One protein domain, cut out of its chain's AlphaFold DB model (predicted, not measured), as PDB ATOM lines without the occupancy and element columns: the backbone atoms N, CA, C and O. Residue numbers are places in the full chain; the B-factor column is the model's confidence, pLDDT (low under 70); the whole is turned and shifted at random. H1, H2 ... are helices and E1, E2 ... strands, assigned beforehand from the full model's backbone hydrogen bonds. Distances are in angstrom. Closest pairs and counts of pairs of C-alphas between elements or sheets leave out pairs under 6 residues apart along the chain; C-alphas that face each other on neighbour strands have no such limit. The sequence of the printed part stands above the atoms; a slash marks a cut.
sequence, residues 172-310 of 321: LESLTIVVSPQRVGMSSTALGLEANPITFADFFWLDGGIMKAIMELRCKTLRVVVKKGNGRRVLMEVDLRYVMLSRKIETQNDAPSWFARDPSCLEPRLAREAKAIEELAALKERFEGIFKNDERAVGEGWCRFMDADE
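Overview. This is residues 172 to 310 of the 321 residues of an uncharacterized protein of Rutstroemia sp. NJR-2017a BBW (UniProt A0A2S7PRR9). A narrow three-stranded sheet, E1, E4 and E5, has H6 over part of one face, while the long helix H5 runs from near H6 out past Asp 239 of E5, with H3 packed on its residues 270 to 277 and the short H4 near its far end. H7 folds back on H6, H1 packs on H6 too, and the small hairpin of E2 and E3 lies beyond H1, away from the sheet. The printed part has 139 residues with seven named helices and five named strands, in the order E1 E2 E3 H1 H2 E4 E5 H3 H4 H5 H6 H7; the class is mixed, helices and strands. The larger sheet, order E1 E4 E5, is mixed; E2 and E3 form an antiparallel one. The whole is only just compact, close to loose, with a radius of gyration of the C-alphas of 17.2 A and spans of 52 by 38 by 23 A.

Arrangement. E1, residues 175 to 179, is parallel to inner strand E4, residues 221 to 227; N 177 and O 223 are 2.8 A apart, within hydrogen-bond range. E2, residues 187 to 189, and E3, residues 192 to 194, form an antiparallel hairpin, with N 189 and O 192 at 2.9 A. H1, residues 201 to 204, touches H2, residues 209 to 216, only at the corner, closest C-alphas Phe 204 and Met 211, 5.6 A. E4 and E5, residues 233 to 239, form an antiparallel hairpin, with N 224 and O 236 at 2.9 A. H3, residues 243 to 251, touches residues 270 to 277 alone of H5, residues 263 to 281, closest C-alphas Val 243 and Glu 273, 5.0 A. H4, residues 258 to 261, is close to H5 but not clearly touching, closest C-alphas Ala 260 and Leu 266, 6.8 A. H5 only grazes the sheet, with residues 272 to 280. H6, residues 283 to 292, has a height over the sheet of 10.3 A and touches H1, closest C-alphas Ala 201 and Lys 284, 5.2 A. H7, residues 294 to 299, touches H6 at a steep tilt of 62 degrees, opposite ways, closest C-alphas Ile 290 and Ala 297, 5.5 A. Every O i to N i+4 pair is within hydrogen-bond range in H2, H6 and H7, 13 of 15 are in H5 and 0 of 5 in H3, which has 1 of 6 O i to N i+3 pairs; H1 and H4 are too short for an i+4 pair.

Along the chain. E1 begins at C-alpha 175, (126.967, 158.854, 140.067). E4 measures 19.3 A, E5 19.9 A, H5 26.7 A and H6 14.3 A. H7 ends at C-alpha 299, (131.981, 166.782, 117.350).

Size, cuts and confidence. The two C-alphas farthest apart are those of Gly 185 and Trp 258, 53.3 A. The printed part has no cut and no long link. Residues 250 to 255 stand free. Mean pLDDT of the printed part is 81.8; residues 185 to 191, 194 to 200 and 245 to 261 are under 70.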
ATOM      1  N   LEU A 172     125.783 151.591 142.858       86.25
ATOM      2  CA  LEU A 172     125.060 152.741 142.332       86.25
ATOM      3  C   LEU A 172     124.910 152.583 140.815       86.25
ATOM      4  O   LEU A 172     125.881 152.301 140.117       86.25
ATOM      5  N   GLU A 173     123.706 152.775 140.277       89.62
ATOM      6  CA  GLU A 173     123.510 152.713 138.819       89.62
ATOM      7  C   GLU A 173     124.260 153.851 138.117       89.62
ATOM      8  O   GLU A 173     124.897 153.646 137.091       89.62
ATOM      9  N   SER A 174     124.244 155.047 138.702       90.62
ATOM     10  CA  SER A 174     124.984 156.189 138.181       90.62
ATOM     11  C   SER A 174     125.350 157.156 139.298       90.62
ATOM     12  O   SER A 174     124.507 157.436 140.152       90.62
ATOM     13  N   LEU A 175     126.553 157.718 139.248       92.31
ATOM     14  CA  LEU A 175     126.967 158.854 140.067       92.31
ATOM     15  C   LEU A 175     127.067 160.084 139.167       92.31
ATOM     16  O   LEU A 175     127.760 160.038 138.157       92.31
ATOM     17  N   THR A 176     126.367 161.168 139.506       93.31
ATOM     18  CA  THR A 176     126.456 162.432 138.759       93.31
ATOM     19  C   THR A 176     127.153 163.485 139.604       93.31
ATOM     20  O   THR A 176     126.666 163.813 140.682       93.31
ATOM     21  N   ILE A 177     128.260 164.029 139.103       92.12
ATOM     22  CA  ILE A 177     129.012 165.110 139.739       92.12
ATOM     23  C   ILE A 177     128.844 166.360 138.884       92.12
ATOM     24  O   ILE A 177     129.065 166.333 137.674       92.12
ATOM     25  N   VAL A 178     128.414 167.455 139.506       92.12
ATOM     26  CA  VAL A 178     128.206 168.739 138.831       92.12
ATOM     27  C   VAL A 178     129.321 169.680 139.232       92.12
ATOM     28  O   VAL A 178     129.537 169.906 140.417       92.12
ATOM     29  N   VAL A 179     130.021 170.219 138.244       90.12
ATOM     30  CA  VAL A 179     131.303 170.889 138.444       90.12
ATOM     31  C   VAL A 179     131.300 172.201 137.676       90.12
ATOM     32  O   VAL A 179     130.755 172.273 136.575       90.12
ATOM     33  N   SER A 180     131.895 173.245 138.249       89.62
ATOM     34  CA  SER A 180     132.042 174.554 137.595       89.62
ATOM     35  C   SER A 180     133.522 174.945 137.592       89.62
ATOM     36  O   SER A 180     133.926 175.773 138.404       89.62
ATOM     37  N   PRO A 181     134.364 174.308 136.758       84.06
ATOM     38  CA  PRO A 181     135.799 174.538 136.815       84.06
ATOM     39  C   PRO A 181     136.125 175.980 136.434       84.06
ATOM     40  O   PRO A 181     135.595 176.513 135.455       84.06
ATOM     41  N   GLN A 182     137.033 176.585 137.190       80.62
ATOM     42  CA  GLN A 182     137.527 177.933 136.957       80.62
ATOM     43  C   GLN A 182     139.012 177.854 136.605       80.62
ATOM     44  O   GLN A 182     139.767 177.128 137.250       80.62
ATOM     45  N   ARG A 183     139.439 178.572 135.560       74.31
ATOM     46  CA  ARG A 183     140.869 178.695 135.256       74.31
ATOM     47  C   ARG A 183     141.497 179.642 136.264       74.31
ATOM     48  O   ARG A 183     141.062 180.787 136.380       74.31
ATOM     49  N   VAL A 184     142.523 179.168 136.950       71.94
ATOM     50  CA  VAL A 184     143.403 180.001 137.767       71.94
ATOM     51  C   VAL A 184     144.723 180.163 137.019       71.94
ATOM     52  O   VAL A 184     145.198 179.216 136.399       71.94
ATOM     53  N   GLY A 185     145.266 181.384 137.001       67.75
ATOM     54  CA  GLY A 185     146.407 181.736 136.145       67.75
ATOM     55  C   GLY A 185     147.644 180.879 136.416       67.75
ATOM     56  O   GLY A 185     148.171 180.266 135.505       67.75
ATOM     57  N   MET A 186     148.079 180.779 137.672       62.81
ATOM     58  CA  MET A 186     149.133 179.850 138.085       62.81
ATOM     59  C   MET A 186     148.734 179.216 139.411       62.81
ATOM     60  O   MET A 186     148.442 179.925 140.373       62.81
ATOM     61  N   SER A 187     148.722 177.887 139.473       59.06
ATOM     62  CA  SER A 187     148.600 177.165 140.738       59.06
ATOM     63  C   SER A 187     149.557 175.984 140.759       59.06
ATOM     64  O   SER A 187     149.777 175.330 139.742       59.06
ATOM     65  N   SER A 188     150.109 175.695 141.936       61.88
ATOM     66  CA  SER A 188     150.795 174.428 142.171       61.88
ATOM     67  C   SER A 188     149.745 173.316 142.158       61.88
ATOM     68  O   SER A 188     148.819 173.324 142.967       61.88
ATOM     69  N   THR A 189     149.843 172.415 141.187       63.94
ATOM     70  CA  THR A 189     148.989 171.228 141.067       63.94
ATOM     71  C   THR A 189     149.709 169.999 141.612       63.94
ATOM     72  O   THR A 189     150.917 170.033 141.854       63.94
ATOM     73  N   ALA A 190     148.990 168.881 141.746       60.31
ATOM     74  CA  ALA A 190     149.589 167.590 142.093       60.31
ATOM     75  C   ALA A 190     150.664 167.125 141.082       60.31
ATOM     76  O   ALA A 190     151.468 166.257 141.410       60.31
ATOM     77  N   LEU A 191     150.701 167.715 139.879       62.03
ATOM     78  CA  LEU A 191     151.681 167.436 138.825       62.03
ATOM     79  C   LEU A 191     152.783 168.508 138.715       62.03
ATOM     80  O   LEU A 191     153.637 168.419 137.835       62.03
ATOM     81  N   GLY A 192     152.793 169.508 139.604       73.50
ATOM     82  CA  GLY A 192     153.779 170.590 139.627       73.50
ATOM     83  C   GLY A 192     153.215 171.959 139.232       73.50
ATOM     84  O   GLY A 192     152.017 172.226 139.342       73.50
ATOM     85  N   LEU A 193     154.104 172.873 138.832       70.06
ATOM     86  CA  LEU A 193     153.741 174.224 138.396       70.06
ATOM     87  C   LEU A 193     153.245 174.190 136.945       70.06
ATOM     88  O   LEU A 193     154.043 174.104 136.015       70.06
ATOM     89  N   GLU A 194     151.932 174.293 136.754       67.06
ATOM     90  CA  GLU A 194     151.324 174.487 135.437       67.06
ATOM     91  C   GLU A 194     150.983 175.972 135.225       67.06
ATOM     92  O   GLU A 194     150.561 176.680 136.142       67.06
ATOM     93  N   ALA A 195     151.158 176.455 133.992       59.47
ATOM     94  CA  ALA A 195     150.956 177.861 133.638       59.47
ATOM     95  C   ALA A 195     149.488 178.240 133.369       59.47
ATOM     96  O   ALA A 195     149.244 179.402 133.074       59.47
ATOM     97  N   ASN A 196     148.553 177.274 133.382       61.75
ATOM     98  CA  ASN A 196     147.095 177.464 133.268       61.75
ATOM     99  C   ASN A 196     146.318 176.188 133.681       61.75
ATOM    100  O   ASN A 196     145.529 175.664 132.881       61.75
ATOM    101  N   PRO A 197     146.539 175.637 134.884       63.41
ATOM    102  CA  PRO A 197     145.871 174.414 135.285       63.41
ATOM    103  C   PRO A 197     144.369 174.652 135.385       63.41
ATOM    104  O   PRO A 197     143.882 175.609 135.999       63.41
ATOM    105  N   ILE A 198     143.609 173.727 134.811       65.56
ATOM    106  CA  ILE A 198     142.241 173.532 135.263       65.56
ATOM    107  C   ILE A 198     142.396 172.764 136.568       65.56
ATOM    108  O   ILE A 198     142.493 171.541 136.545       65.56
ATOM    109  N   THR A 199     142.411 173.484 137.693       64.06
ATOM    110  CA  THR A 199     142.536 172.926 139.058       64.06
ATOM    111  C   THR A 199     141.642 171.719 139.297       64.06
ATOM    112  O   THR A 199     141.945 170.860 140.114       64.06
ATOM    113  N   PHE A 200     140.537 171.645 138.559       67.12
ATOM    114  CA  PHE A 200     139.580 170.571 138.664       67.12
ATOM    115  C   PHE A 200     139.954 169.271 137.936       67.12
ATOM    116  O   PHE A 200     139.563 168.192 138.377       67.12
ATOM    117  N   ALA A 201     140.675 169.343 136.815       70.19
ATOM    118  CA  ALA A 201     140.980 168.159 136.011       70.19
ATOM    119  C   ALA A 201     141.886 167.183 136.776       70.19
ATOM    120  O   ALA A 201     141.723 165.967 136.670       70.19
ATOM    121  N   ASP A 202     142.752 167.717 137.637       72.56
ATOM    122  CA  ASP A 202     143.631 166.925 138.492       72.56
ATOM    123  C   ASP A 202     142.892 166.216 139.629       72.56
ATOM    124  O   ASP A 202     143.449 165.305 140.220       72.56
ATOM    125  N   PHE A 203     141.633 166.547 139.938       77.94
ATOM    126  CA  PHE A 203     140.854 165.767 140.909       77.94
ATOM    127  C   PHE A 203     140.400 164.413 140.355       77.94
ATOM    128  O   PHE A 203     140.154 163.486 141.129       77.94
ATOM    129  N   PHE A 204     140.299 164.290 139.028       81.19
ATOM    130  CA  PHE A 204     139.807 163.090 138.342       81.19
ATOM    131  C   PHE A 204     140.921 162.181 137.823       81.19
ATOM    132  O   PHE A 204     140.633 161.225 137.106       81.19
ATOM    133  N   TRP A 205     142.178 162.436 138.190       82.38
ATOM    134  CA  TRP A 205     143.245 161.480 137.910       82.38
ATOM    135  C   TRP A 205     142.974 160.141 138.602       82.38
ATOM    136  O   TRP A 205     142.415 160.094 139.701       82.38
ATOM    137  N   LEU A 206     143.367 159.051 137.940       82.25
ATOM    138  CA  LEU A 206     143.026 157.685 138.340       82.25
ATOM    139  C   LEU A 206     143.422 157.372 139.793       82.25
ATOM    140  O   LEU A 206     142.658 156.749 140.531       82.25
ATOM    141  N   ASP A 207     144.585 157.864 140.216       80.69
ATOM    142  CA  ASP A 207     145.140 157.611 141.547       80.69
ATOM    143  C   ASP A 207     144.745 158.660 142.599       80.69
ATOM    144  O   ASP A 207     145.181 158.590 143.757       80.69
ATOM    145  N   GLY A 208     143.877 159.603 142.232       83.00
ATOM    146  CA  GLY A 208     143.415 160.665 143.113       83.00
ATOM    147  C   GLY A 208     142.493 160.216 144.212       83.00
ATOM    148  O   GLY A 208     141.750 159.254 144.060       83.00
ATOM    149  N   GLY A 209     142.497 160.959 145.322       82.50
ATOM    150  CA  GLY A 209     141.611 160.690 146.457       82.50
ATOM    151  C   GLY A 209     140.133 160.680 146.053       82.50
ATOM    152  O   GLY A 209     139.398 159.779 146.444       82.50
ATOM    153  N   ILE A 210     139.714 161.614 145.191       85.38
ATOM    154  CA  ILE A 210     138.333 161.670 144.691       85.38
ATOM    155  C   ILE A 210     138.024 160.475 143.786       85.38
ATOM    156  O   ILE A 210     137.001 159.826 143.988       85.38
ATOM    157  N   MET A 211     138.894 160.141 142.827       86.81
ATOM    158  CA  MET A 211     138.661 158.977 141.969       86.81
ATOM    159  C   MET A 211     138.658 157.678 142.781       86.81
ATOM    160  O   MET A 211     137.763 156.859 142.607       86.81
ATOM    161  N   LYS A 212     139.571 157.517 143.746       86.38
ATOM    162  CA  LYS A 212     139.571 156.399 144.702       86.38
ATOM    163  C   LYS A 212     138.246 156.303 145.461       86.38
ATOM    164  O   LYS A 212     137.655 155.228 145.471       86.38
ATOM    165  N   ALA A 213     137.723 157.413 145.978       86.06
ATOM    166  CA  ALA A 213     136.419 157.437 146.643       86.06
ATOM    167  C   ALA A 213     135.261 157.081 145.685       86.06
ATOM    168  O   ALA A 213     134.390 156.284 146.027       86.06
ATOM    169  N   ILE A 214     135.257 157.601 144.450       87.44
ATOM    170  CA  ILE A 214     134.266 157.236 143.416       87.44
ATOM    171  C   ILE A 214     134.328 155.733 143.108       87.44
ATOM    172  O   ILE A 214     133.289 155.080 142.954       87.44
ATOM    173  N   MET A 215     135.541 155.184 143.055       85.06
ATOM    174  CA  MET A 215     135.797 153.762 142.864       85.06
ATOM    175  C   MET A 215     135.307 152.925 144.060       85.06
ATOM    176  O   MET A 215     134.752 151.842 143.888       85.06
ATOM    177  N   GLU A 216     135.410 153.432 145.284       84.25
ATOM    178  CA  GLU A 216     134.872 152.771 146.479       84.25
ATOM    179  C   GLU A 216     133.338 152.788 146.538       84.25
ATOM    180  O   GLU A 216     132.728 151.813 146.984       84.25
ATOM    181  N   LEU A 217     132.697 153.837 146.007       83.81
ATOM    182  CA  LEU A 217     131.235 153.965 145.931       83.81
ATOM    183  C   LEU A 217     130.568 152.975 144.960       83.81
ATOM    184  O   LEU A 217     129.342 152.849 144.959       83.81
ATOM    185  N   ARG A 218     131.345 152.267 144.127       83.31
ATOM    186  CA  ARG A 218     130.859 151.229 143.196       83.31
ATOM    187  C   ARG A 218     129.720 151.683 142.294       83.31
ATOM    188  O   ARG A 218     128.687 151.016 142.174       83.31
ATOM    189  N   CYS A 219     129.916 152.814 141.633       89.88
ATOM    190  CA  CYS A 219     129.007 153.243 140.584       89.88
ATOM    191  C   CYS A 219     129.266 152.491 139.269       89.88
ATOM    192  O   CYS A 219     130.404 152.197 138.916       89.88
ATOM    193  N   LYS A 220     128.195 152.150 138.544       91.81
ATOM    194  CA  LYS A 220     128.293 151.572 137.198       91.81
ATOM    195  C   LYS A 220     128.659 152.631 136.172       91.81
ATOM    196  O   LYS A 220     129.376 152.335 135.232       91.81
ATOM    197  N   THR A 221     128.162 153.849 136.341       93.31
ATOM    198  CA  THR A 221     128.369 154.918 135.371       93.31
ATOM    199  C   THR A 221     128.681 156.219 136.090       93.31
ATOM    200  O   THR A 221     127.926 156.645 136.967       93.31
ATOM    201  N   LEU A 222     129.786 156.856 135.720       94.31
ATOM    202  CA  LEU A 222     130.157 158.178 136.199       94.31
ATOM    203  C   LEU A 222     129.705 159.216 135.178       94.31
ATOM    204  O   LEU A 222     130.063 159.158 134.005       94.31
ATOM    205  N   ARG A 223     128.906 160.172 135.634       95.25
ATOM    206  CA  ARG A 223     128.409 161.299 134.852       95.25
ATOM    207  C   ARG A 223     129.016 162.571 135.403       95.25
ATOM    208  O   ARG A 223     128.829 162.876 136.577       95.25
ATOM    209  N   VAL A 224     129.706 163.330 134.566       94.06
ATOM    210  CA  VAL A 224     130.278 164.612 134.974       94.06
ATOM    211  C   VAL A 224     129.633 165.724 134.170       94.06
ATOM    212  O   VAL A 224     129.738 165.764 132.946       94.06
ATOM    213  N   VAL A 225     128.924 166.608 134.865       94.38
ATOM    214  CA  VAL A 225     128.263 167.767 134.269       94.38
ATOM    215  C   VAL A 225     129.118 168.995 134.510       94.38
ATOM    216  O   VAL A 225     129.239 169.460 135.640       94.38
ATOM    217  N   VAL A 226     129.656 169.555 133.437       93.31
ATOM    218  CA  VAL A 226     130.458 170.775 133.459       93.31
ATOM    219  C   VAL A 226     129.551 171.967 133.188       93.31
ATOM    220  O   VAL A 226     128.968 172.090 132.108       93.31
ATOM    221  N   LYS A 227     129.420 172.852 134.173       93.06
ATOM    222  CA  LYS A 227     128.758 174.149 134.031       93.06
ATOM    223  C   LYS A 227     129.750 175.155 133.459       93.06
ATOM    224  O   LYS A 227     130.824 175.359 134.019       93.06
ATOM    225  N   LYS A 228     129.364 175.814 132.369       88.94
ATOM    226  CA  LYS A 228     130.090 176.956 131.811       88.94
ATOM    227  C   LYS A 228     129.425 178.271 132.218       88.94
ATOM    228  O   LYS A 228     128.218 178.327 132.454       88.94
ATOM    229  N   GLY A 229     130.210 179.350 132.253       84.81
ATOM    230  CA  GLY A 229     129.735 180.690 132.628       84.81
ATOM    231  C   GLY A 229     128.653 181.269 131.704       84.81
ATOM    232  O   GLY A 229     127.896 182.136 132.117       84.81
ATOM    233  N   ASN A 230     128.511 180.747 130.483       87.25
ATOM    234  CA  ASN A 230     127.452 181.121 129.536       87.25
ATOM    235  C   ASN A 230     126.101 180.422 129.808       87.25
ATOM    236  O   ASN A 230     125.208 180.461 128.964       87.25
ATOM    237  N   GLY A 231     125.966 179.717 130.936       88.06
ATOM    238  CA  GLY A 231     124.774 178.947 131.290       88.06
ATOM    239  C   GLY A 231     124.654 177.596 130.575       88.06
ATOM    240  O   GLY A 231     123.768 176.814 130.923       88.06
ATOM    241  N   ARG A 232     125.546 177.275 129.625       90.69
ATOM    242  CA  ARG A 232     125.568 175.964 128.964       90.69
ATOM    243  C   ARG A 232     126.102 174.897 129.913       90.69
ATOM    244  O   ARG A 232     126.966 175.148 130.758       90.69
ATOM    245  N   ARG A 233     125.586 173.682 129.745       94.00
ATOM    246  CA  ARG A 233     126.003 172.498 130.495       94.00
ATOM    247  C   ARG A 233     126.432 171.417 129.523       94.00
ATOM    248  O   ARG A 233     125.729 171.132 128.555       94.00
ATOM    249  N   VAL A 234     127.584 170.834 129.802       94.81
ATOM    250  CA  VAL A 234     128.162 169.751 129.015       94.81
ATOM    251  C   VAL A 234     128.197 168.511 129.892       94.81
ATOM    252  O   VAL A 234     128.669 168.578 131.023       94.81
ATOM    253  N   LEU A 235     127.673 167.394 129.396       95.56
ATOM    254  CA  LEU A 235     127.685 166.112 130.090       95.56
ATOM    255  C   LEU A 235     128.728 165.187 129.462       95.56
ATOM    256  O   LEU A 235     128.713 164.950 128.253       95.56
ATOM    257  N   MET A 236     129.577 164.624 130.314       94.88
ATOM    258  CA  MET A 236     130.448 163.493 130.012       94.88
ATOM    259  C   MET A 236     129.956 162.256 130.754       94.88
ATOM    260  O   MET A 236     129.485 162.356 131.890       94.88
ATOM    261  N   GLU A 237     130.078 161.094 130.123       95.31
ATOM    262  CA  GLU A 237     129.674 159.809 130.687       95.31
ATOM    263  C   GLU A 237     130.810 158.795 130.508       95.31
ATOM    264  O   GLU A 237     131.383 158.698 129.426       95.31
ATOM    265  N   VAL A 238     131.146 158.078 131.581       94.44
ATOM    266  CA  VAL A 238     132.178 157.032 131.608       94.44
ATOM    267  C   VAL A 238     131.579 155.774 132.234       94.44
ATOM    268  O   VAL A 238     130.983 155.835 133.316       94.44
ATOM    269  N   ASP A 239     131.711 154.631 131.558       93.06
ATOM    270  CA  ASP A 239     131.239 153.337 132.067       93.06
ATOM    271  C   ASP A 239     132.305 152.694 132.969       93.06
ATOM    272  O   ASP A 239     133.383 152.314 132.523       93.06
ATOM    273  N   LEU A 240     131.985 152.553 134.256       91.56
ATOM    274  CA  LEU A 240     132.868 152.011 135.293       91.56
ATOM    275  C   LEU A 240     132.526 150.571 135.685       91.56
ATOM    276  O   LEU A 240     133.163 150.005 136.577       91.56
ATOM    277  N   ARG A 241     131.542 149.939 135.028       88.12
ATOM    278  CA  ARG A 241     131.067 148.584 135.375       88.12
ATOM    279  C   ARG A 241     132.188 147.556 135.484       88.12
ATOM    280  O   ARG A 241     132.118 146.684 136.346       88.12
ATOM    281  N   TYR A 242     133.185 147.643 134.608       84.12
ATOM    282  CA  TYR A 242     134.238 146.637 134.487       84.12
ATOM    283  C   TYR A 242     135.425 146.902 135.414       84.12
ATOM    284  O   TYR A 242     135.934 145.956 136.003       84.12
ATOM    285  N   VAL A 243     135.770 148.170 135.660       84.12
ATOM    286  CA  VAL A 243     136.871 148.553 136.566       84.12
ATOM    287  C   VAL A 243     136.597 148.100 138.009       84.12
ATOM    288  O   VAL A 243     137.486 147.680 138.744       84.12
ATOM    289  N   MET A 244     135.327 148.115 138.419       74.31
ATOM    290  CA  MET A 244     134.908 147.707 139.767       74.31
ATOM    291  C   MET A 244     134.985 146.196 140.018       74.31
ATOM    292  O   MET A 244     135.065 145.759 141.168       74.31
ATOM    293  N   LEU A 245     134.870 145.389 138.960       68.94
ATOM    294  CA  LEU A 245     134.801 143.933 139.075       68.94
ATOM    295  C   LEU A 245     136.184 143.321 139.289       68.94
ATOM    296  O   LEU A 245     136.300 142.359 140.043       68.94
ATOM    297  N   SER A 246     137.210 143.903 138.681       63.91
ATOM    298  CA  SER A 246     138.566 143.363 138.699       63.91
ATOM    299  C   SER A 246     139.312 143.670 139.993       63.91
ATOM    300  O   SER A 246     139.923 142.776 140.571       63.91
ATOM    301  N   ARG A 247     139.147 144.874 140.558       63.22
ATOM    302  CA  ARG A 247     139.809 145.271 141.819       63.22
ATOM    303  C   ARG A 247     139.401 144.427 143.038       63.22
ATOM    304  O   ARG A 247     140.121 144.349 144.031       63.22
ATOM    305  N   LYS A 248     138.235 143.775 142.971       53.53
ATOM    306  CA  LYS A 248     137.760 142.824 143.991       53.53
ATOM    307  C   LYS A 248     138.473 141.479 143.964       53.53
ATOM    308  O   LYS A 248     138.440 140.792 144.977       53.53
ATOM    309  N   ILE A 249     139.042 141.081 142.826       52.62
ATOM    310  CA  ILE A 249     139.666 139.761 142.685       52.62
ATOM    311  C   ILE A 249     140.929 139.676 143.556       52.62
ATOM    312  O   ILE A 249     141.271 138.598 144.027       52.62
ATOM    313  N   GLU A 250     141.571 140.811 143.835       49.16
ATOM    314  CA  GLU A 250     142.853 140.852 144.545       49.16
ATOM    315  C   GLU A 250     142.729 141.051 146.062       49.16
ATOM    316  O   GLU A 250     143.605 140.627 146.808       49.16
ATOM    317  N   THR A 251     141.661 141.693 146.548       49.50
ATOM    318  CA  THR A 251     141.621 142.222 147.928       49.50
ATOM    319  C   THR A 251     140.795 141.410 148.919       49.50
ATOM    320  O   THR A 251     140.844 141.690 150.116       49.50
ATOM    321  N   GLN A 252     140.036 140.404 148.483       46.94
ATOM    322  CA  GLN A 252     139.165 139.655 149.386       46.94
ATOM    323  C   GLN A 252     139.341 138.150 149.167       46.94
ATOM    324  O   GLN A 252     139.121 137.659 148.067       46.94
ATOM    325  N   ASN A 253     139.665 137.418 150.242       52.28
ATOM    326  CA  ASN A 253     139.669 135.944 150.352       52.28
ATOM    327  C   ASN A 253     138.313 135.278 150.005       52.28
ATOM    328  O   ASN A 253     138.117 134.085 150.240       52.28
ATOM    329  N   ASP A 254     137.363 136.038 149.464       55.72
ATOM    330  CA  ASP A 254     136.117 135.533 148.923       55.72
ATOM    331  C   ASP A 254     136.471 134.721 147.677       55.72
ATOM    332  O   ASP A 254     136.923 135.267 146.669       55.72
ATOM    333  N   ALA A 255     136.292 133.399 147.761       55.91
ATOM    334  CA  ALA A 255     136.543 132.490 146.654       55.91
ATOM    335  C   ALA A 255     135.932 133.081 145.368       55.91
ATOM    336  O   ALA A 255     134.717 133.317 145.327       55.91
ATOM    337  N   PRO A 256     136.747 133.374 144.335       58.72
ATOM    338  CA  PRO A 256     136.261 134.042 143.140       58.72
ATOM    339  C   PRO A 256     135.114 133.215 142.573       58.72
ATOM    340  O   PRO A 256     135.226 131.991 142.458       58.72
ATOM    341  N   SER A 257     133.994 133.880 142.260       63.19
ATOM    342  CA  SER A 257     132.832 133.206 141.675       63.19
ATOM    343  C   SER A 257     133.298 132.323 140.516       63.19
ATOM    344  O   SER A 257     134.214 132.711 139.794       63.19
ATOM    345  N   TRP A 258     132.684 131.159 140.306       60.91
ATOM    346  CA  TRP A 258     133.017 130.268 139.182       60.91
ATOM    347  C   TRP A 258     133.184 131.029 137.848       60.91
ATOM    348  O   TRP A 258     134.147 130.815 137.115       60.91
ATOM    349  N   PHE A 259     132.320 132.019 137.592       57.44
ATOM    350  CA  PHE A 259     132.360 132.875 136.402       57.44
ATOM    351  C   PHE A 259     133.563 133.823 136.316       57.44
ATOM    352  O   PHE A 259     133.791 134.414 135.263       57.44
ATOM    353  N   ALA A 260     134.292 134.045 137.405       65.75
ATOM    354  CA  ALA A 260     135.524 134.828 137.427       65.75
ATOM    355  C   ALA A 260     136.745 134.005 136.985       65.75
ATOM    356  O   ALA A 260     137.760 134.598 136.647       65.75
ATOM    357  N   ARG A 261     136.645 132.666 136.952       68.19
ATOM    358  CA  ARG A 261     137.737 131.771 136.531       68.19
ATOM    359  C   ARG A 261     137.620 131.267 135.095       68.19
ATOM    360  O   ARG A 261     138.576 130.687 134.598       68.19
ATOM    361  N   ASP A 262     136.472 131.451 134.447       77.00
ATOM    362  CA  ASP A 262     136.274 131.007 133.067       77.00
ATOM    363  C   ASP A 262     137.083 131.896 132.097       77.00
ATOM    364  O   ASP A 262     136.771 133.089 131.980       77.00
ATOM    365  N   PRO A 263     138.088 131.349 131.380       79.69
ATOM    366  CA  PRO A 263     138.921 132.117 130.454       79.69
ATOM    367  C   PRO A 263     138.106 132.807 129.357       79.69
ATOM    368  O   PRO A 263     138.414 133.931 128.965       79.69
ATOM    369  N   SER A 264     137.010 132.178 128.913       83.00
ATOM    370  CA  SER A 264     136.128 132.733 127.878       83.00
ATOM    371  C   SER A 264     135.432 134.024 128.324       83.00
ATOM    372  O   SER A 264     135.080 134.874 127.506       83.00
ATOM    373  N   CYS A 265     135.255 134.191 129.636       78.00
ATOM    374  CA  CYS A 265     134.654 135.370 130.241       78.00
ATOM    375  C   CYS A 265     135.695 136.393 130.711       78.00
ATOM    376  O   CYS A 265     135.317 137.529 130.997       78.00
ATOM    377  N   LEU A 266     136.965 136.003 130.831       81.25
ATOM    378  CA  LEU A 266     138.026 136.811 131.429       81.25
ATOM    379  C   LEU A 266     138.610 137.808 130.421       81.25
ATOM    380  O   LEU A 266     138.588 139.008 130.681       81.25
ATOM    381  N   GLU A 267     138.997 137.339 129.235       84.81
ATOM    382  CA  GLU A 267     139.515 138.177 128.140       84.81
ATOM    383  C   GLU A 267     138.610 139.375 127.788       84.81
ATOM    384  O   GLU A 267     139.053 140.525 127.866       84.81
ATOM    385  N   PRO A 268     137.306 139.188 127.484       86.75
ATOM    386  CA  PRO A 268     136.437 140.317 127.159       86.75
ATOM    387  C   PRO A 268     136.194 141.253 128.349       86.75
ATOM    388  O   PRO A 268     135.798 142.399 128.142       86.75
ATOM    389  N   ARG A 269     136.384 140.792 129.593       83.25
ATOM    390  CA  ARG A 269     136.284 141.653 130.778       83.25
ATOM    391  C   ARG A 269     137.525 142.517 130.930       83.25
ATOM    392  O   ARG A 269     137.353 143.722 131.074       83.25
ATOM    393  N   LEU A 270     138.717 141.932 130.823       86.00
ATOM    394  CA  LEU A 270     139.977 142.675 130.863       86.00
ATOM    395  C   LEU A 270     140.041 143.715 129.746       86.00
ATOM    396  O   LEU A 270     140.385 144.862 129.999       86.00
ATOM    397  N   ALA A 271     139.610 143.367 128.530       89.81
ATOM    398  CA  ALA A 271     139.559 144.322 127.424       89.81
ATOM    399  C   ALA A 271     138.624 145.514 127.712       89.81
ATOM    400  O   ALA A 271     138.936 146.655 127.379       89.81
ATOM    401  N   ARG A 272     137.470 145.272 128.352       90.00
ATOM    402  CA  ARG A 272     136.530 146.343 128.730       90.00
ATOM    403  C   ARG A 272     137.024 147.166 129.910       90.00
ATOM    404  O   ARG A 272     136.765 148.362 129.952       90.00
ATOM    405  N   GLU A 273     137.707 146.538 130.856       89.00
ATOM    406  CA  GLU A 273     138.367 147.232 131.954       89.00
ATOM    407  C   GLU A 273     139.486 148.133 131.439       89.00
ATOM    408  O   GLU A 273     139.482 149.316 131.757       89.00
ATOM    409  N   ALA A 274     140.387 147.609 130.605       90.75
ATOM    410  CA  ALA A 274     141.464 148.381 129.995       90.75
ATOM    411  C   ALA A 274     140.905 149.593 129.243       90.75
ATOM    412  O   ALA A 274     141.369 150.712 129.446       90.75
ATOM    413  N   LYS A 275     139.828 149.392 128.472       92.62
ATOM    414  CA  LYS A 275     139.119 150.484 127.800       92.62
ATOM    415  C   LYS A 275     138.544 151.510 128.785       92.62
ATOM    416  O   LYS A 275     138.639 152.706 128.543       92.62
ATOM    417  N   ALA A 276     137.942 151.074 129.889       90.25
ATOM    418  CA  ALA A 276     137.392 151.991 130.887       90.25
ATOM    419  C   ALA A 276     138.490 152.775 131.632       90.25
ATOM    420  O   ALA A 276     138.309 153.954 131.927       90.25
ATOM    421  N   ILE A 277     139.643 152.150 131.894       90.19
ATOM    422  CA  ILE A 277     140.829 152.817 132.453       90.19
ATOM    423  C   ILE A 277     141.380 153.844 131.458       90.19
ATOM    424  O   ILE A 277     141.694 154.962 131.856       90.19
ATOM    425  N   GLU A 278     141.443 153.504 130.171       92.69
ATOM    426  CA  GLU A 278     141.837 154.429 129.105       92.69
ATOM    427  C   GLU A 278     140.871 155.623 129.010       92.69
ATOM    428  O   GLU A 278     141.306 156.772 128.961       92.69
ATOM    429  N   GLU A 279     139.555 155.384 129.072       92.06
ATOM    430  CA  GLU A 279     138.544 156.449 129.095       92.06
ATOM    431  C   GLU A 279     138.670 157.356 130.330       92.06
ATOM    432  O   GLU A 279     138.493 158.571 130.214       92.06
ATOM    433  N   LEU A 280     138.996 156.786 131.495       89.94
ATOM    434  CA  LEU A 280     139.269 157.535 132.723       89.94
ATOM    435  C   LEU A 280     140.559 158.356 132.629       89.94
ATOM    436  O   LEU A 280     140.567 159.517 133.032       89.94
ATOM    437  N   ALA A 281     141.635 157.792 132.081       89.31
ATOM    438  CA  ALA A 281     142.897 158.500 131.885       89.31
ATOM    439  C   ALA A 281     142.739 159.661 130.888       89.31
ATOM    440  O   ALA A 281     143.228 160.766 131.128       89.31
ATOM    441  N   ALA A 282     141.968 159.446 129.817       91.50
ATOM    442  CA  ALA A 282     141.637 160.467 128.827       91.50
ATOM    443  C   ALA A 282     140.678 161.547 129.362       91.50
ATOM    444  O   ALA A 282     140.482 162.573 128.710       91.50
ATOM    445  N   LEU A 283     140.067 161.360 130.538       90.38
ATOM    446  CA  LEU A 283     139.097 162.306 131.087       90.38
ATOM    447  C   LEU A 283     139.716 163.697 131.294       90.38
ATOM    448  O   LEU A 283     139.071 164.692 130.962       90.38
ATOM    449  N   LYS A 284     140.973 163.777 131.761       87.06
ATOM    450  CA  LYS A 284     141.708 165.049 131.911       87.06
ATOM    451  C   LYS A 284     141.828 165.790 130.575       87.06
ATOM    452  O   LYS A 284     141.471 166.965 130.490       87.06
ATOM    453  N   GLU A 285     142.253 165.097 129.522       88.94
ATOM    454  CA  GLU A 285     142.384 165.683 128.185       88.94
ATOM    455  C   GLU A 285     141.024 166.124 127.623       88.94
ATOM    456  O   GLU A 285     140.900 167.226 127.083       88.94
ATOM    457  N   ARG A 286     139.966 165.326 127.835       91.62
ATOM    458  CA  ARG A 286     138.595 165.686 127.439       91.62
ATOM    459  C   ARG A 286     138.124 166.962 128.125       91.62
ATOM    460  O   ARG A 286     137.544 167.825 127.467       91.62
ATOM    461  N   PHE A 287     138.399 167.117 129.422       89.38
ATOM    462  CA  PHE A 287     138.108 168.357 130.141       89.38
ATOM    463  C   PHE A 287     138.813 169.542 129.488       89.38
ATOM    464  O   PHE A 287     138.159 170.524 129.134       89.38
ATOM    465  N   GLU A 288     140.123 169.452 129.272       87.75
ATOM    466  CA  GLU A 288     140.873 170.519 128.612       87.75
ATOM    467  C   GLU A 288     140.325 170.859 127.223       87.75
ATOM    468  O   GLU A 288     140.189 172.041 126.890       87.75
ATOM    469  N   GLY A 289     139.972 169.840 126.436       89.38
ATOM    470  CA  GLY A 289     139.340 169.983 125.128       89.38
ATOM    471  C   GLY A 289     138.029 170.760 125.206       89.38
ATOM    472  O   GLY A 289     137.874 171.761 124.511       89.38
ATOM    473  N   ILE A 290     137.133 170.390 126.128       90.56
ATOM    474  CA  ILE A 290     135.849 171.077 126.354       90.56
ATOM    475  C   ILE A 290     136.055 172.547 126.740       90.56
ATOM    476  O   ILE A 290     135.266 173.413 126.347       90.56
ATOM    477  N   PHE A 291     137.100 172.854 127.511       87.25
ATOM    478  CA  PHE A 291     137.428 174.230 127.882       87.25
ATOM    479  C   PHE A 291     138.020 175.043 126.736       87.25
ATOM    480  O   PHE A 291     137.767 176.244 126.667       87.25
ATOM    481  N   LYS A 292     138.814 174.418 125.861       89.69
ATOM    482  CA  LYS A 292     139.399 175.070 124.683       89.69
ATOM    483  C   LYS A 292     138.337 175.303 123.600       89.69
ATOM    484  O   LYS A 292     138.237 176.414 123.092       89.69
ATOM    485  N   ASN A 293     137.553 174.278 123.264       92.75
ATOM    486  CA  ASN A 293     136.500 174.327 122.252       92.75
ATOM    487  C   ASN A 293     135.452 173.225 122.519       92.75
ATOM    488  O   ASN A 293     135.690 172.046 122.256       92.75
ATOM    489  N   ASP A 294     134.285 173.606 123.042       92.94
ATOM    490  CA  ASP A 294     133.196 172.661 123.330       92.94
ATOM    491  C   ASP A 294     132.552 172.084 122.078       92.94
ATOM    492  O   ASP A 294     132.235 170.900 122.062       92.94
ATOM    493  N   GLU A 295     132.366 172.883 121.031       93.56
ATOM    494  CA  GLU A 295     131.775 172.407 119.776       93.56
ATOM    495  C   GLU A 295     132.626 171.299 119.152       93.56
ATOM    496  O   GLU A 295     132.095 170.280 118.708       93.56
ATOM    497  N   ARG A 296     133.954 171.451 119.207       94.62
ATOM    498  CA  ARG A 296     134.887 170.413 118.771       94.62
ATOM    499  C   ARG A 296     134.794 169.160 119.641       94.62
ATOM    500  O   ARG A 296     134.684 168.071 119.093       94.62
ATOM    501  N   ALA A 297     134.783 169.308 120.967       94.06
ATOM    502  CA  ALA A 297     134.681 168.168 121.882       94.06
ATOM    503  C   ALA A 297     133.364 167.384 121.704       94.06
ATOM    504  O   ALA A 297     133.337 166.158 121.823       94.06
ATOM    505  N   VAL A 298     132.267 168.077 121.382       95.06
ATOM    506  CA  VAL A 298     130.992 167.441 121.018       95.06
ATOM    507  C   VAL A 298     131.087 166.754 119.654       95.06
ATOM    508  O   VAL A 298     130.612 165.631 119.512       95.06
ATOM    509  N   GLY A 299     131.739 167.380 118.670       94.44
ATOM    510  CA  GLY A 299     131.981 166.782 117.350       94.44
ATOM    511  C   GLY A 299     132.840 165.512 117.395       94.44
ATOM    512  O   GLY A 299     132.597 164.582 116.633       94.44
ATOM    513  N   GLU A 300     133.795 165.443 118.323       94.12
ATOM    514  CA  GLU A 300     134.637 164.265 118.585       94.12
ATOM    515  C   GLU A 300     133.920 163.195 119.437       94.12
ATOM    516  O   GLU A 300     134.458 162.113 119.670       94.12
ATOM    517  N   GLY A 301     132.688 163.465 119.888       93.44
ATOM    518  CA  GLY A 301     131.871 162.526 120.656       93.44
ATOM    519  C   GLY A 301     132.304 162.353 122.113       93.44
ATOM    520  O   GLY A 301     131.870 161.413 122.773       93.44
ATOM    521  N   TRP A 302     133.148 163.243 122.642       93.69
ATOM    522  CA  TRP A 302     133.636 163.163 124.024       93.69
ATOM    523  C   TRP A 302     132.580 163.568 125.048       93.69
ATOM    524  O   TRP A 302     132.621 163.146 126.205       93.69
ATOM    525  N   CYS A 303     131.643 164.411 124.628       94.94
ATOM    526  CA  CYS A 303     130.591 164.943 125.474       94.94
ATOM    527  C   CYS A 303     129.340 165.278 124.664       94.94
ATOM    528  O   CYS A 303     129.389 165.399 123.440       94.94
ATOM    529  N   ARG A 304     128.222 165.483 125.361       95.88
ATOM    530  CA  ARG A 304     126.984 166.010 124.774       95.88
ATOM    531  C   ARG A 304     126.530 167.268 125.503       95.88
ATOM    532  O   ARG A 304     126.743 167.402 126.709       95.88
ATOM    533  N   PHE A 305     125.865 168.173 124.794       95.69
ATOM    534  CA  PHE A 305     125.155 169.269 125.447       95.69
ATOM    535  C   PHE A 305     123.945 168.723 126.208       95.69
ATOM    536  O   PHE A 305     123.260 167.815 125.735       95.69
ATOM    537  N   MET A 306     123.708 169.258 127.404       94.38
ATOM    538  CA  MET A 306     122.447 169.038 128.104       94.38
ATOM    539  C   MET A 306     121.424 170.067 127.634       94.38
ATOM    540  O   MET A 306     121.712 171.268 127.634       94.38
ATOM    541  N   ASP A 307     120.228 169.599 127.291       89.50
ATOM    542  CA  ASP A 307     119.112 170.470 126.937       89.50
ATOM    543  C   ASP A 307     118.615 171.266 128.152       89.50
ATOM    544  O   ASP A 307     118.767 170.850 129.304       89.50
ATOM    545  N   ALA A 308     117.971 172.410 127.906       83.50
ATOM    546  CA  ALA A 308     117.415 173.260 128.966       83.50
ATOM    547  C   ALA A 308     116.380 172.526 129.846       83.50
ATOM    548  O   ALA A 308     116.231 172.839 131.031       83.50
ATOM    549  N   ASP A 309     115.712 171.523 129.275       82.00
ATOM    550  CA  ASP A 309     114.685 170.722 129.940       82.00
ATOM    551  C   ASP A 309     115.265 169.531 130.722       82.00
ATOM    552  O   ASP A 309     114.591 168.978 131.600       82.00
ATOM    553  N   GLU A 310     116.525 169.150 130.468       84.25
ATOM    554  CA  GLU A 310     117.215 168.105 131.223       84.25
ATOM    555  C   GLU A 310     117.587 168.621 132.618       84.25
ATOM    556  O   GLU A 310     118.671 169.145 132.894       84.25
TER     557      GLU A 310